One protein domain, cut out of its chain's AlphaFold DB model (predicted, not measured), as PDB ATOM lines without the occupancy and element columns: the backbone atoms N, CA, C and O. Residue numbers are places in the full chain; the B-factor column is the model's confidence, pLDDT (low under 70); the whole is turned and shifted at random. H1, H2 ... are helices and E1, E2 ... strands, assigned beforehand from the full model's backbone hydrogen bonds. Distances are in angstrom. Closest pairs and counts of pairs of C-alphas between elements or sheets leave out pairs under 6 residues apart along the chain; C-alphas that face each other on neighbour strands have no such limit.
ATOM      1  N   LEU A  41      41.017 -43.549 -41.792       75.75
ATOM      2  CA  LEU A  41      40.340 -43.016 -40.603       75.75
ATOM      3  C   LEU A  41      41.304 -42.238 -39.707       75.75
ATOM      4  O   LEU A  41      40.927 -41.199 -39.172       75.75
ATOM      5  N   GLN A  42      42.549 -42.709 -39.586       69.56
ATOM      6  CA  GLN A  42      43.577 -42.000 -38.832       69.56
ATOM      7  C   GLN A  42      43.927 -40.678 -39.517       69.56
ATOM      8  O   GLN A  42      43.861 -39.641 -38.876       69.56
ATOM      9  N   ARG A  43      44.163 -40.684 -40.836       63.03
ATOM     10  CA  ARG A  43      44.440 -39.449 -41.596       63.03
ATOM     11  C   ARG A  43      43.296 -38.441 -41.519       63.03
ATOM     12  O   ARG A  43      43.547 -37.247 -41.425       63.03
ATOM     13  N   ALA A  44      42.048 -38.909 -41.567       66.94
ATOM     14  CA  ALA A  44      40.883 -38.047 -41.398       66.94
ATOM     15  C   ALA A  44      40.803 -37.470 -39.975       66.94
ATOM     16  O   ALA A  44      40.462 -36.301 -39.809       66.94
ATOM     17  N   GLY A  45      41.141 -38.271 -38.959       74.38
ATOM     18  CA  GLY A  45      41.260 -37.825 -37.571       74.38
ATOM     19  C   GLY A  45      42.353 -36.774 -37.387       74.38
ATOM     20  O   GLY A  45      42.081 -35.719 -36.821       74.38
ATOM     21  N   ASP A  46      43.542 -37.021 -37.936       68.31
ATOM     22  CA  ASP A  46      44.679 -36.100 -37.890       68.31
ATOM     23  C   ASP A  46      44.339 -34.786 -38.607       68.31
ATOM     24  O   ASP A  46      44.506 -33.712 -38.039       68.31
ATOM     25  N   ALA A  47      43.768 -34.856 -39.816       61.59
ATOM     26  CA  ALA A  47      43.333 -33.678 -40.565       61.59
ATOM     27  C   ALA A  47      42.268 -32.871 -39.807       61.59
ATOM     28  O   ALA A  47      42.327 -31.642 -39.778       61.59
ATOM     29  N   LYS A  48      41.319 -33.556 -39.155       78.75
ATOM     30  CA  LYS A  48      40.319 -32.913 -38.298       78.75
ATOM     31  C   LYS A  48      40.978 -32.222 -37.104       78.75
ATOM     32  O   LYS A  48      40.688 -31.057 -36.867       78.75
ATOM     33  N   GLN A  49      41.874 -32.902 -36.391       77.56
ATOM     34  CA  GLN A  49      42.611 -32.323 -35.266       77.56
ATOM     35  C   GLN A  49      43.410 -31.090 -35.697       77.56
ATOM     36  O   GLN A  49      43.363 -30.060 -35.029       77.56
ATOM     37  N   THR A  50      44.134 -31.177 -36.815       68.00
ATOM     38  CA  THR A  50      44.895 -30.050 -37.360       68.00
ATOM     39  C   THR A  50      43.976 -28.883 -37.707       68.00
ATOM     40  O   THR A  50      44.275 -27.759 -37.315       68.00
ATOM     41  N   SER A  51      42.846 -29.142 -38.371       71.00
ATOM     42  CA  SER A  51      41.870 -28.111 -38.743       71.00
ATOM     43  C   SER A  51      41.223 -27.451 -37.523       71.00
ATOM     44  O   SER A  51      41.173 -26.229 -37.455       71.00
ATOM     45  N   GLU A  52      40.784 -28.227 -36.529       80.88
ATOM     46  CA  GLU A  52      40.160 -27.695 -35.311       80.88
ATOM     47  C   GLU A  52      41.158 -26.906 -34.449       80.88
ATOM     48  O   GLU A  52      40.808 -25.873 -33.875       80.88
ATOM     49  N   ARG A  53      42.422 -27.352 -34.389       82.19
ATOM     50  CA  ARG A  53      43.497 -26.614 -33.712       82.19
ATOM     51  C   ARG A  53      43.826 -25.310 -34.443       82.19
ATOM     52  O   ARG A  53      44.019 -24.296 -33.780       82.19
ATOM     53  N   ALA A  54      43.879 -25.329 -35.776       72.00
ATOM     54  CA  ALA A  54      44.128 -24.142 -36.595       72.00
ATOM     55  C   ALA A  54      42.998 -23.109 -36.463       72.00
ATOM     56  O   ALA A  54      43.276 -21.952 -36.173       72.00
ATOM     57  N   GLU A  55      41.736 -23.541 -36.532       76.44
ATOM     58  CA  GLU A  55      40.553 -22.678 -36.393       76.44
ATOM     59  C   GLU A  55      40.578 -21.865 -35.085       76.44
ATOM     60  O   GLU A  55      40.372 -20.650 -35.084       76.44
ATOM     61  N   ALA A  56      40.859 -22.520 -33.954       81.56
ATOM     62  CA  ALA A  56      40.942 -21.838 -32.664       81.56
ATOM     63  C   ALA A  56      42.194 -20.955 -32.542       81.56
ATOM     64  O   ALA A  56      42.159 -19.920 -31.873       81.56
ATOM     65  N   LYS A  57      43.300 -21.359 -33.180       82.94
ATOM     66  CA  LYS A  57      44.535 -20.576 -33.230       82.94
ATOM     67  C   LYS A  57      44.334 -19.271 -34.001       82.94
ATOM     68  O   LYS A  57      44.691 -18.219 -33.484       82.94
ATOM     69  N   GLU A  58      43.731 -19.327 -35.183       76.50
ATOM     70  CA  GLU A  58      43.454 -18.158 -36.025       76.50
ATOM     71  C   GLU A  58      42.536 -17.160 -35.317       76.50
ATOM     72  O   GLU A  58      42.825 -15.967 -35.292       76.50
ATOM     73  N   GLN A  59      41.471 -17.641 -34.663       83.94
ATOM     74  CA  GLN A  59      40.580 -16.781 -33.874       83.94
ATOM     75  C   GLN A  59      41.320 -16.098 -32.719       83.94
ATOM     76  O   GLN A  59      41.187 -14.891 -32.527       83.94
ATOM     77  N   ALA A  60      42.158 -16.849 -31.999       86.94
ATOM     78  CA  ALA A  60      42.998 -16.289 -30.948       86.94
ATOM     79  C   ALA A  60      43.958 -15.219 -31.479       86.94
ATOM     80  O   ALA A  60      44.134 -14.183 -30.841       86.94
ATOM     81  N   GLN A  61      44.560 -15.447 -32.645       83.44
ATOM     82  CA  GLN A  61      45.479 -14.495 -33.265       83.44
ATOM     83  C   GLN A  61      44.768 -13.239 -33.776       83.44
ATOM     84  O   GLN A  61      45.300 -12.146 -33.586       83.44
ATOM     85  N   MET A  62      43.560 -13.363 -34.337       80.75
ATOM     86  CA  MET A  62      42.733 -12.214 -34.724       80.75
ATOM     87  C   MET A  62      42.386 -11.339 -33.519       80.75
ATOM     88  O   MET A  62      42.623 -10.137 -33.551       80.75
ATOM     89  N   ASP A  63      41.924 -11.936 -32.420       88.06
ATOM     90  CA  ASP A  63      41.577 -11.185 -31.208       88.06
ATOM     91  C   ASP A  63      42.789 -10.481 -30.574       88.06
ATOM     92  O   ASP A  63      42.684  -9.365 -30.057       88.06
ATOM     93  N   ILE A  64      43.963 -11.118 -30.632       87.12
ATOM     94  CA  ILE A  64      45.226 -10.503 -30.210       87.12
ATOM     95  C   ILE A  64      45.586  -9.321 -31.124       87.12
ATOM     96  O   ILE A  64      46.015  -8.277 -30.630       87.12
ATOM     97  N   MET A  65      45.388  -9.454 -32.437       75.75
ATOM     98  CA  MET A  65      45.697  -8.405 -33.408       75.75
ATOM     99  C   MET A  65      44.748  -7.208 -33.305       75.75
ATOM    100  O   MET A  65      45.200  -6.062 -33.363       75.75
ATOM    101  N   ASP A  66      43.456  -7.452 -33.092       82.00
ATOM    102  CA  ASP A  66      42.466  -6.402 -32.843       82.00
ATOM    103  C   ASP A  66      42.854  -5.582 -31.611       82.00
ATOM    104  O   ASP A  66      42.832  -4.348 -31.636       82.00
ATOM    105  N   TRP A  67      43.307  -6.258 -30.550       87.12
ATOM    106  CA  TRP A  67      43.808  -5.592 -29.354       87.12
ATOM    107  C   TRP A  67      45.063  -4.753 -29.637       87.12
ATOM    108  O   TRP A  67      45.119  -3.590 -29.235       87.12
ATOM    109  N   ILE A  68      46.057  -5.299 -30.351       80.81
ATOM    110  CA  ILE A  68      47.271  -4.551 -30.731       80.81
ATOM    111  C   ILE A  68      46.905  -3.316 -31.559       80.81
ATOM    112  O   ILE A  68      47.434  -2.228 -31.313       80.81
ATOM    113  N   THR A  69      46.007  -3.477 -32.528       73.94
ATOM    114  CA  THR A  69      45.582  -2.419 -33.448       73.94
ATOM    115  C   THR A  69      44.877  -1.297 -32.698       73.94
ATOM    116  O   THR A  69      45.235  -0.133 -32.880       73.94
ATOM    117  N   ASP A  70      43.953  -1.626 -31.790       79.38
ATOM    118  CA  ASP A  70      43.287  -0.639 -30.934       79.38
ATOM    119  C   ASP A  70      44.297   0.125 -30.065       79.38
ATOM    120  O   ASP A  70      44.278   1.357 -30.006       79.38
ATOM    121  N   LYS A  71      45.247  -0.574 -29.431       80.06
ATOM    122  CA  LYS A  71      46.275   0.084 -28.609       80.06
ATOM    123  C   LYS A  71      47.169   0.999 -29.431       80.06
ATOM    124  O   LYS A  71      47.410   2.134 -29.023       80.06
ATOM    125  N   THR A  72      47.598   0.539 -30.600       72.31
ATOM    126  CA  THR A  72      48.483   1.293 -31.490       72.31
ATOM    127  C   THR A  72      47.778   2.530 -32.051       72.31
ATOM    128  O   THR A  72      48.340   3.623 -32.004       72.31
ATOM    129  N   ALA A  73      46.517   2.407 -32.480       72.94
ATOM    130  CA  ALA A  73      45.705   3.531 -32.957       72.94
ATOM    131  C   ALA A  73      45.497   4.615 -31.882       72.94
ATOM    132  O   ALA A  73      45.436   5.805 -32.191       72.94
ATOM    133  N   ASN A  74      45.446   4.213 -30.611       76.56
ATOM    134  CA  ASN A  74      45.318   5.114 -29.469       76.56
ATOM    135  C   ASN A  74      46.671   5.562 -28.874       76.56
ATOM    136  O   ASN A  74      46.689   6.153 -27.791       76.56
ATOM    137  N   ASN A  75      47.802   5.306 -29.551       74.94
ATOM    138  CA  ASN A  75      49.166   5.587 -29.072       74.94
ATOM    139  C   ASN A  75      49.457   5.012 -27.668       74.94
ATOM    140  O   ASN A  75      50.160   5.620 -26.857       74.94
ATOM    141  N   GLN A  76      48.880   3.852 -27.353       71.81
ATOM    142  CA  GLN A  76      49.091   3.122 -26.106       71.81
ATOM    143  C   GLN A  76      50.107   1.995 -26.296       71.81
ATOM    144  O   GLN A  76      50.343   1.524 -27.404       71.81
ATOM    145  N   ASN A  77      50.695   1.537 -25.187       69.81
ATOM    146  CA  ASN A  77      51.605   0.398 -25.200       69.81
ATOM    147  C   ASN A  77      50.886  -0.874 -25.694       69.81
ATOM    148  O   ASN A  77      49.882  -1.281 -25.106       69.81
ATOM    149  N   SER A  78      51.430  -1.493 -26.741       70.94
ATOM    150  CA  SER A  78      50.942  -2.721 -27.373       70.94
ATOM    151  C   SER A  78      51.825  -3.948 -27.094       70.94
ATOM    152  O   SER A  78      51.636  -4.988 -27.722       70.94
ATOM    153  N   THR A  79      52.776  -3.870 -26.151       74.88
ATOM    154  CA  THR A  79      53.601  -5.023 -25.752       74.88
ATOM    155  C   THR A  79      52.733  -6.186 -25.264       74.88
ATOM    156  O   THR A  79      51.890  -6.018 -24.379       74.88
ATOM    157  N   LEU A  80      52.985  -7.372 -25.820       79.19
ATOM    158  CA  LEU A  80      52.332  -8.623 -25.446       79.19
ATOM    159  C   LEU A  80      53.221  -9.472 -24.533       79.19
ATOM    160  O   LEU A  80      54.415  -9.647 -24.772       79.19
ATOM    161  N   ASP A  81      52.595 -10.056 -23.520       82.44
ATOM    162  CA  ASP A  81      53.141 -11.106 -22.667       82.44
ATOM    163  C   ASP A  81      52.051 -12.146 -22.352       82.44
ATOM    164  O   ASP A  81      50.879 -11.979 -22.716       82.44
ATOM    165  N   ASN A  82      52.431 -13.242 -21.681       85.06
ATOM    166  CA  ASN A  82      51.511 -14.359 -21.411       85.06
ATOM    167  C   ASN A  82      50.321 -13.902 -20.566       85.06
ATOM    168  O   ASN A  82      49.202 -14.382 -20.746       85.06
ATOM    169  N   ALA A  83      50.545 -12.929 -19.679       87.81
ATOM    170  CA  ALA A  83      49.491 -12.337 -18.874       87.81
ATOM    171  C   ALA A  83      48.484 -11.574 -19.748       87.81
ATOM    172  O   ALA A  83      47.276 -11.762 -19.591       87.81
ATOM    173  N   LYS A  84      48.954 -10.770 -20.706       89.81
ATOM    174  CA  LYS A  84      48.091  -9.995 -21.596       89.81
ATOM    175  C   LYS A  84      47.305 -10.880 -22.546       89.81
ATOM    176  O   LYS A  84      46.108 -10.669 -22.722       89.81
ATOM    177  N   VAL A  85      47.942 -11.894 -23.120       89.88
ATOM    178  CA  VAL A  85      47.236 -12.833 -23.998       89.88
ATOM    179  C   VAL A  85      46.206 -13.640 -23.233       89.88
ATOM    180  O   VAL A  85      45.075 -13.760 -23.695       89.88
ATOM    181  N   LYS A  86      46.518 -14.077 -22.011       93.62
ATOM    182  CA  LYS A  86      45.507 -14.661 -21.131       93.62
ATOM    183  C   LYS A  86      44.302 -13.734 -20.959       93.62
ATOM    184  O   LYS A  86      43.179 -14.199 -21.105       93.62
ATOM    185  N   GLU A  87      44.520 -12.448 -20.678       93.56
ATOM    186  CA  GLU A  87      43.436 -11.467 -20.526       93.56
ATOM    187  C   GLU A  87      42.568 -11.334 -21.786       93.56
ATOM    188  O   GLU A  87      41.343 -11.342 -21.673       93.56
ATOM    189  N   ILE A  88      43.182 -11.254 -22.973       93.75
ATOM    190  CA  ILE A  88      42.479 -11.130 -24.266       93.75
ATOM    191  C   ILE A  88      41.574 -12.343 -24.529       93.75
ATOM    192  O   ILE A  88      40.473 -12.205 -25.064       93.75
ATOM    193  N   LEU A  89      42.031 -13.534 -24.137       95.12
ATOM    194  CA  LEU A  89      41.363 -14.801 -24.429       95.12
ATOM    195  C   LEU A  89      40.269 -15.185 -23.413       95.12
ATOM    196  O   LEU A  89      39.540 -16.157 -23.632       95.12
ATOM    197  N   ILE A  90      40.112 -14.449 -22.306       96.50
ATOM    198  CA  ILE A  90      39.051 -14.714 -21.320       96.50
ATOM    199  C   ILE A  90      37.667 -14.528 -21.957       96.50
ATOM    200  O   ILE A  90      37.367 -13.511 -22.577       96.50
ATOM    201  N   GLY A  91      36.789 -15.512 -21.757       93.88
ATOM    202  CA  GLY A  91      35.398 -15.467 -22.215       93.88
ATOM    203  C   GLY A  91      35.198 -15.723 -23.712       93.88
ATOM    204  O   GLY A  91      34.058 -15.701 -24.175       93.88
ATOM    205  N   LYS A  92      36.267 -15.994 -24.468       95.69
ATOM    206  CA  LYS A  92      36.188 -16.312 -25.897       95.69
ATOM    207  C   LYS A  92      35.603 -17.707 -26.126       95.69
ATOM    208  O   LYS A  92      35.919 -18.652 -25.406       95.69
ATOM    209  N   SER A  93      34.745 -17.843 -27.138       94.81
ATOM    210  CA  SER A  93      33.976 -19.070 -27.412       94.81
ATOM    211  C   SER A  93      34.836 -20.255 -27.853       94.81
ATOM    212  O   SER A  93      34.470 -21.402 -27.604       94.81
ATOM    213  N   TYR A  94      35.979 -19.989 -28.486       91.62
ATOM    214  CA  TYR A  94      36.943 -21.003 -28.915       91.62
ATOM    215  C   TYR A  94      37.869 -21.474 -27.778       91.62
ATOM    216  O   TYR A  94      38.641 -22.415 -27.968       91.62
ATOM    217  N   VAL A  95      37.767 -20.881 -26.582       96.06
ATOM    218  CA  VAL A  95      38.481 -21.296 -25.368       96.06
ATOM    219  C   VAL A  95      37.558 -22.155 -24.508       96.06
ATOM    220  O   VAL A  95      36.431 -21.768 -24.192       96.06
ATOM    221  N   LYS A  96      38.032 -23.325 -24.079       95.81
ATOM    222  CA  LYS A  96      37.271 -24.249 -23.235       95.81
ATOM    223  C   LYS A  96      36.818 -23.542 -21.957       95.81
ATOM    224  O   LYS A  96      37.625 -22.999 -21.205       95.81
ATOM    225  N   ASN A  97      35.504 -23.545 -21.727       93.88
ATOM    226  CA  ASN A  97      34.837 -22.851 -20.618       93.88
ATOM    227  C   ASN A  97      35.142 -21.340 -20.528       93.88
ATOM    228  O   ASN A  97      34.911 -20.736 -19.482       93.88
ATOM    229  N   GLY A  98      35.691 -20.728 -21.586       91.62
ATOM    230  CA  GLY A  98      36.150 -19.339 -21.585       91.62
ATOM    231  C   GLY A  98      37.292 -19.050 -20.602       91.62
ATOM    232  O   GLY A  98      37.516 -17.885 -20.274       91.62
ATOM    233  N   GLN A  99      37.984 -20.076 -20.094       92.62
ATOM    234  CA  GLN A  99      39.046 -19.926 -19.098       92.62
ATOM    235  C   GLN A  99      40.379 -20.453 -19.636       92.62
ATOM    236  O   GLN A  99      40.622 -21.662 -19.605       92.62
ATOM    237  N   PRO A 100      41.253 -19.561 -20.127       94.69
ATOM    238  CA  PRO A 100      42.564 -19.951 -20.608       94.69
ATOM    239  C   PRO A 100      43.553 -20.133 -19.434       94.69
ATOM    240  O   PRO A 100      43.380 -19.573 -18.343       94.69
ATOM    241  N   GLY A 101      44.578 -20.960 -19.640       91.25
ATOM    242  CA  GLY A 101      45.625 -21.260 -18.663       91.25
ATOM    243  C   GLY A 101      46.640 -20.123 -18.510       91.25
ATOM    244  O   GLY A 101      46.408 -18.985 -18.917       91.25
ATOM    245  N   ASN A 102      47.775 -20.404 -17.869       88.81
ATOM    246  CA  ASN A 102      48.814 -19.386 -17.665       88.81
ATOM    247  C   ASN A 102      49.714 -19.196 -18.887       88.81
ATOM    248  O   ASN A 102      50.077 -18.063 -19.175       88.81
ATOM    249  N   ASP A 103      50.020 -20.276 -19.605       87.19
ATOM    250  CA  ASP A 103      50.955 -20.269 -20.741       87.19
ATOM    251  C   ASP A 103      50.351 -20.880 -22.014       87.19
ATOM    252  O   ASP A 103      51.004 -20.971 -23.050       87.19
ATOM    253  N   SER A 104      49.101 -21.328 -21.932       92.38
ATOM    254  CA  SER A 104      48.367 -21.998 -22.997       92.38
ATOM    255  C   SER A 104      46.866 -21.867 -22.761       92.38
ATOM    256  O   SER A 104      46.420 -21.522 -21.663       92.38
ATOM    257  N   PHE A 105      46.062 -22.176 -23.773       95.50
ATOM    258  CA  PHE A 105      44.634 -22.413 -23.602       95.50
ATOM    259  C   PHE A 105      44.230 -23.759 -24.199       95.50
ATOM    260  O   PHE A 105      44.883 -24.283 -25.102       95.50
ATOM    261  N   ILE A 106      43.134 -24.318 -23.686       95.06
ATOM    262  CA  ILE A 106      42.509 -25.509 -24.257       95.06
ATOM    263  C   ILE A 106      41.397 -25.054 -25.192       95.06
ATOM    264  O   ILE A 106      40.552 -24.247 -24.802       95.06
ATOM    265  N   THR A 107      41.384 -25.565 -26.415       91.50
ATOM    266  CA  THR A 107      40.334 -25.278 -27.398       91.50
ATOM    267  C   THR A 107      38.980 -25.825 -26.933       91.50
ATOM    268  O   THR A 107      38.890 -26.905 -26.349       91.50
ATOM    269  N   ALA A 108      37.895 -25.089 -27.183       93.56
ATOM    270  CA  ALA A 108      36.542 -25.557 -26.862       93.56
ATOM    271  C   ALA A 108      36.116 -26.751 -27.736       93.56
ATOM    272  O   ALA A 108      35.330 -27.596 -27.309       93.56
ATOM    273  N   LYS A 109      36.652 -26.821 -28.959       89.44
ATOM    274  CA  LYS A 109      36.396 -27.865 -29.952       89.44
ATOM    275  C   LYS A 109      37.609 -28.792 -30.026       89.44
ATOM    276  O   LYS A 109      38.705 -28.339 -30.318       89.44
ATOM    277  N   GLY A 110      37.414 -30.071 -29.715       88.19
ATOM    278  CA  GLY A 110      38.473 -31.088 -29.767       88.19
ATOM    279  C   GLY A 110      39.455 -31.089 -28.585       88.19
ATOM    280  O   GLY A 110      40.206 -32.047 -28.433       88.19
ATOM    281  N   GLU A 111      39.389 -30.089 -27.698       94.94
ATOM    282  CA  GLU A 111      40.139 -30.019 -26.430       94.94
ATOM    283  C   GLU A 111      41.669 -30.071 -26.573       94.94
ATOM    284  O   GLU A 111      42.385 -30.557 -25.699       94.94
ATOM    285  N   TYR A 112      42.185 -29.530 -27.672       89.38
ATOM    286  CA  TYR A 112      43.616 -29.403 -27.936       89.38
ATOM    287  C   TYR A 112      44.251 -28.258 -27.149       89.38
ATOM    288  O   TYR A 112      43.649 -27.192 -27.020       89.38
ATOM    289  N   GLU A 113      45.485 -28.455 -26.690       92.69
ATOM    290  CA  GLU A 113      46.286 -27.412 -26.053       92.69
ATOM    291  C   GLU A 113      47.026 -26.551 -27.092       92.69
ATOM    292  O   GLU A 113      47.673 -27.059 -28.021       92.69
ATOM    293  N   ILE A 114      46.924 -25.231 -26.923       84.75
ATOM    294  CA  ILE A 114      47.609 -24.226 -27.739       84.75
ATOM    295  C   ILE A 114      48.434 -23.318 -26.815       84.75
ATOM    296  O   ILE A 114      47.862 -22.496 -26.095       84.75
ATOM    297  N   PRO A 115      49.771 -23.465 -26.809       87.88
ATOM    298  CA  PRO A 115      50.688 -22.572 -26.111       87.88
ATOM    299  C   PRO A 115      50.601 -21.135 -26.631       87.88
ATOM    300  O   PRO A 115      50.520 -20.901 -27.836       87.88
ATOM    301  N   TYR A 116      50.702 -20.157 -25.737       87.19
ATOM    302  CA  TYR A 116      50.743 -18.735 -26.090       87.19
ATOM    303  C   TYR A 116      51.954 -18.366 -26.946       87.19
ATOM    304  O   TYR A 116      51.852 -17.486 -27.796       87.19
ATOM    305  N   SER A 117      53.061 -19.098 -26.804       77.19
ATOM    306  CA  SER A 117      54.237 -18.972 -27.670       77.19
ATOM    307  C   SER A 117      53.961 -19.314 -29.140       77.19
ATOM    308  O   SER A 117      54.722 -18.897 -30.008       77.19
ATOM    309  N   GLU A 118      52.883 -20.050 -29.444       76.69
ATOM    310  CA  GLU A 118      52.416 -20.276 -30.821       76.69
ATOM    311  C   GLU A 118      51.525 -19.140 -31.342       76.69
ATOM    312  O   GLU A 118      51.208 -19.114 -32.534       76.69
ATOM    313  N   LEU A 119      51.081 -18.241 -30.461       81.56
ATOM    314  CA  LEU A 119      50.244 -17.093 -30.795       81.56
ATOM    315  C   LEU A 119      51.109 -15.852 -31.002       81.56
ATOM    316  O   LEU A 119      50.846 -15.107 -31.941       81.56
ATOM    317  N   TYR A 120      52.152 -15.660 -30.180       69.50
ATOM    318  CA  TYR A 120      53.109 -14.561 -30.304       69.50
ATOM    319  C   TYR A 120      54.467 -14.815 -29.651       69.50
ATOM    320  O   TYR A 120      54.611 -15.671 -28.779       69.50
ATOM    321  N   LYS A 121      55.476 -14.040 -30.068       57.19
ATOM    322  CA  LYS A 121      56.796 -14.021 -29.433       57.19
ATOM    323  C   LYS A 121      56.922 -12.809 -28.508       57.19
ATOM    324  O   LYS A 121      56.605 -11.681 -28.870       57.19
ATOM    325  N   SER A 122      57.402 -13.049 -27.294       48.31
ATOM    326  CA  SER A 122      57.735 -12.009 -26.325       48.31
ATOM    327  C   SER A 122      59.077 -11.365 -26.695       48.31
ATOM    328  O   SER A 122      60.122 -11.973 -26.477       48.31
ATOM    329  N   ASN A 123      59.010 -10.136 -27.214       44.56
ATOM    330  CA  ASN A 123      60.114  -9.203 -27.486       44.56
ATOM    331  C   ASN A 123      61.104  -9.631 -28.588       44.56
ATOM    332  O   ASN A 123      62.182 -10.133 -28.290       44.56
ATOM    333  N   ASP A 124      60.679  -9.419 -29.837       41.75
ATOM    334  CA  ASP A 124      61.382  -8.778 -30.982       41.75
ATOM    335  C   ASP A 124      60.708  -9.144 -32.322       41.75
ATOM    336  O   ASP A 124      61.164  -8.773 -33.388       41.75
ATOM    337  N   ASP A 125      59.585  -9.857 -32.286       41.56
ATOM    338  CA  ASP A 125      58.818 -10.214 -33.469       41.56
ATOM    339  C   ASP A 125      57.350 -10.337 -33.071       41.56
ATOM    340  O   ASP A 125      57.011 -10.975 -32.070       41.56
ATOM    341  N   SER A 126      56.496  -9.712 -33.872       38.41
ATOM    342  CA  SER A 126      55.040  -9.835 -33.916       38.41
ATOM    343  C   SER A 126      54.500 -11.269 -33.724       38.41
ATOM    344  O   SER A 126      55.245 -12.249 -33.830       38.41
ATOM    345  N   PRO A 127      53.184 -11.426 -33.453       37.47
ATOM    346  CA  PRO A 127      52.527 -12.726 -33.376       37.47
ATOM    347  C   PRO A 127      52.945 -13.672 -34.511       37.47
ATOM    348  O   PRO A 127      53.079 -13.213 -35.641       37.47
ATOM    349  N   SER A 128      53.144 -14.977 -34.253       45.34
ATOM    350  CA  SER A 128      53.438 -15.962 -35.315       45.34
ATOM    351  C   SER A 128      52.177 -16.295 -36.114       45.34
ATOM    352  O   SER A 128      51.671 -17.419 -36.095       45.34
ATOM    353  N   ILE A 129      51.659 -15.258 -36.763       48.12
ATOM    354  CA  ILE A 129      50.994 -15.275 -38.059       48.12
ATOM    355  C   ILE A 129      51.947 -16.038 -38.995       48.12
ATOM    356  O   ILE A 129      53.170 -15.943 -38.821       48.12
ATOM    357  N   GLY A 130      51.443 -16.817 -39.956       54.19
ATOM    358  CA  GLY A 130      52.310 -17.187 -41.068       54.19
ATOM    359  C   GLY A 130      52.959 -15.897 -41.572       54.19
ATOM    360  O   GLY A 130      52.286 -14.894 -41.799       54.19
TER     361      GLY A 130
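Overview. This is residues 41 to 130 of the 327 residues of an uncharacterized protein of Clostridiales bacterium (UniProt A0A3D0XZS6). What does the model look like? One long helix, H1, makes the longest axis, and over one side of its length sit a short helix crossing it, H2, and a small two-stranded hairpin, E1 and E2. Residues 41 to 47 of H1 stick out free at one end, and residues 116 to 130 make a tail with no named element. What is it made of? The printed part has 90 residues with two named helices and two named strands, in the order H1, H2, E1, E2; the sheet's order is E1 - E2, antiparallel, and the class is mostly helix. How large is the outline? The whole is compact, with a radius of gyration of the C-alphas of 13.7 A, and its outline is elongated, with spans of 50 by 27 by 19 A.

Arrangement. How does the short helix stand to the long one? H1, residues 41 to 73, touches H2, residues 82 to 89, with its residues 60 to 67 alone. Their closest C-alphas, those of Ile 64 and Ile 88, are 6.6 A apart, and their lines are about perpendicular at 80 degrees. Where are the strands? E1, residues 104 to 106, and E2, residues 113 to 115, form a hairpin, antiparallel with 160 degrees between their directions; N 105 and O 114 are 3.0 A apart and N 114 and O 105 are 2.9 A apart, both within hydrogen-bond range. The closest C-alphas of H1 and E2, those of Lys 57 and Ile 114, are 7.3 A apart. E1 is near H1, with 5 pairs of C-alphas within 10 A, and near H2, with 6 such pairs, while H2 and E2 are apart. Are the helices' backbones well formed? In H1 and H2 every O i to N i+4 pair is within hydrogen-bond range.

Along the chain. Where does H1 run? It goes from C-alpha 41 at (40.340, -43.016, -40.603) to C-alpha 73 at (45.705, 3.531, -32.957), a length of 47.5 A. How long are the others? H2 measures 10.6 A from C-alpha 82 to C-alpha 89, E1 6.9 A and E2 6.5 A. Where does the last element end? E2 ends at C-alpha 115, at (50.688, -22.572, -26.111).

Size, cuts and confidence. How far does it reach? The two C-alphas farthest apart, those of Leu 41 and Asn 75, are 50.7 A apart, and the printed part has no cut. Which links are long? The link from H2 to E1, 14 residues, is long; those from H1 to H2 and from E1 to E2 are short. Where is confidence low? The mean pLDDT of the printed part is 79.1, and 18 residues are under 70: residues 42 to 44, 46 to 47, 50, 77 and 120 to 130.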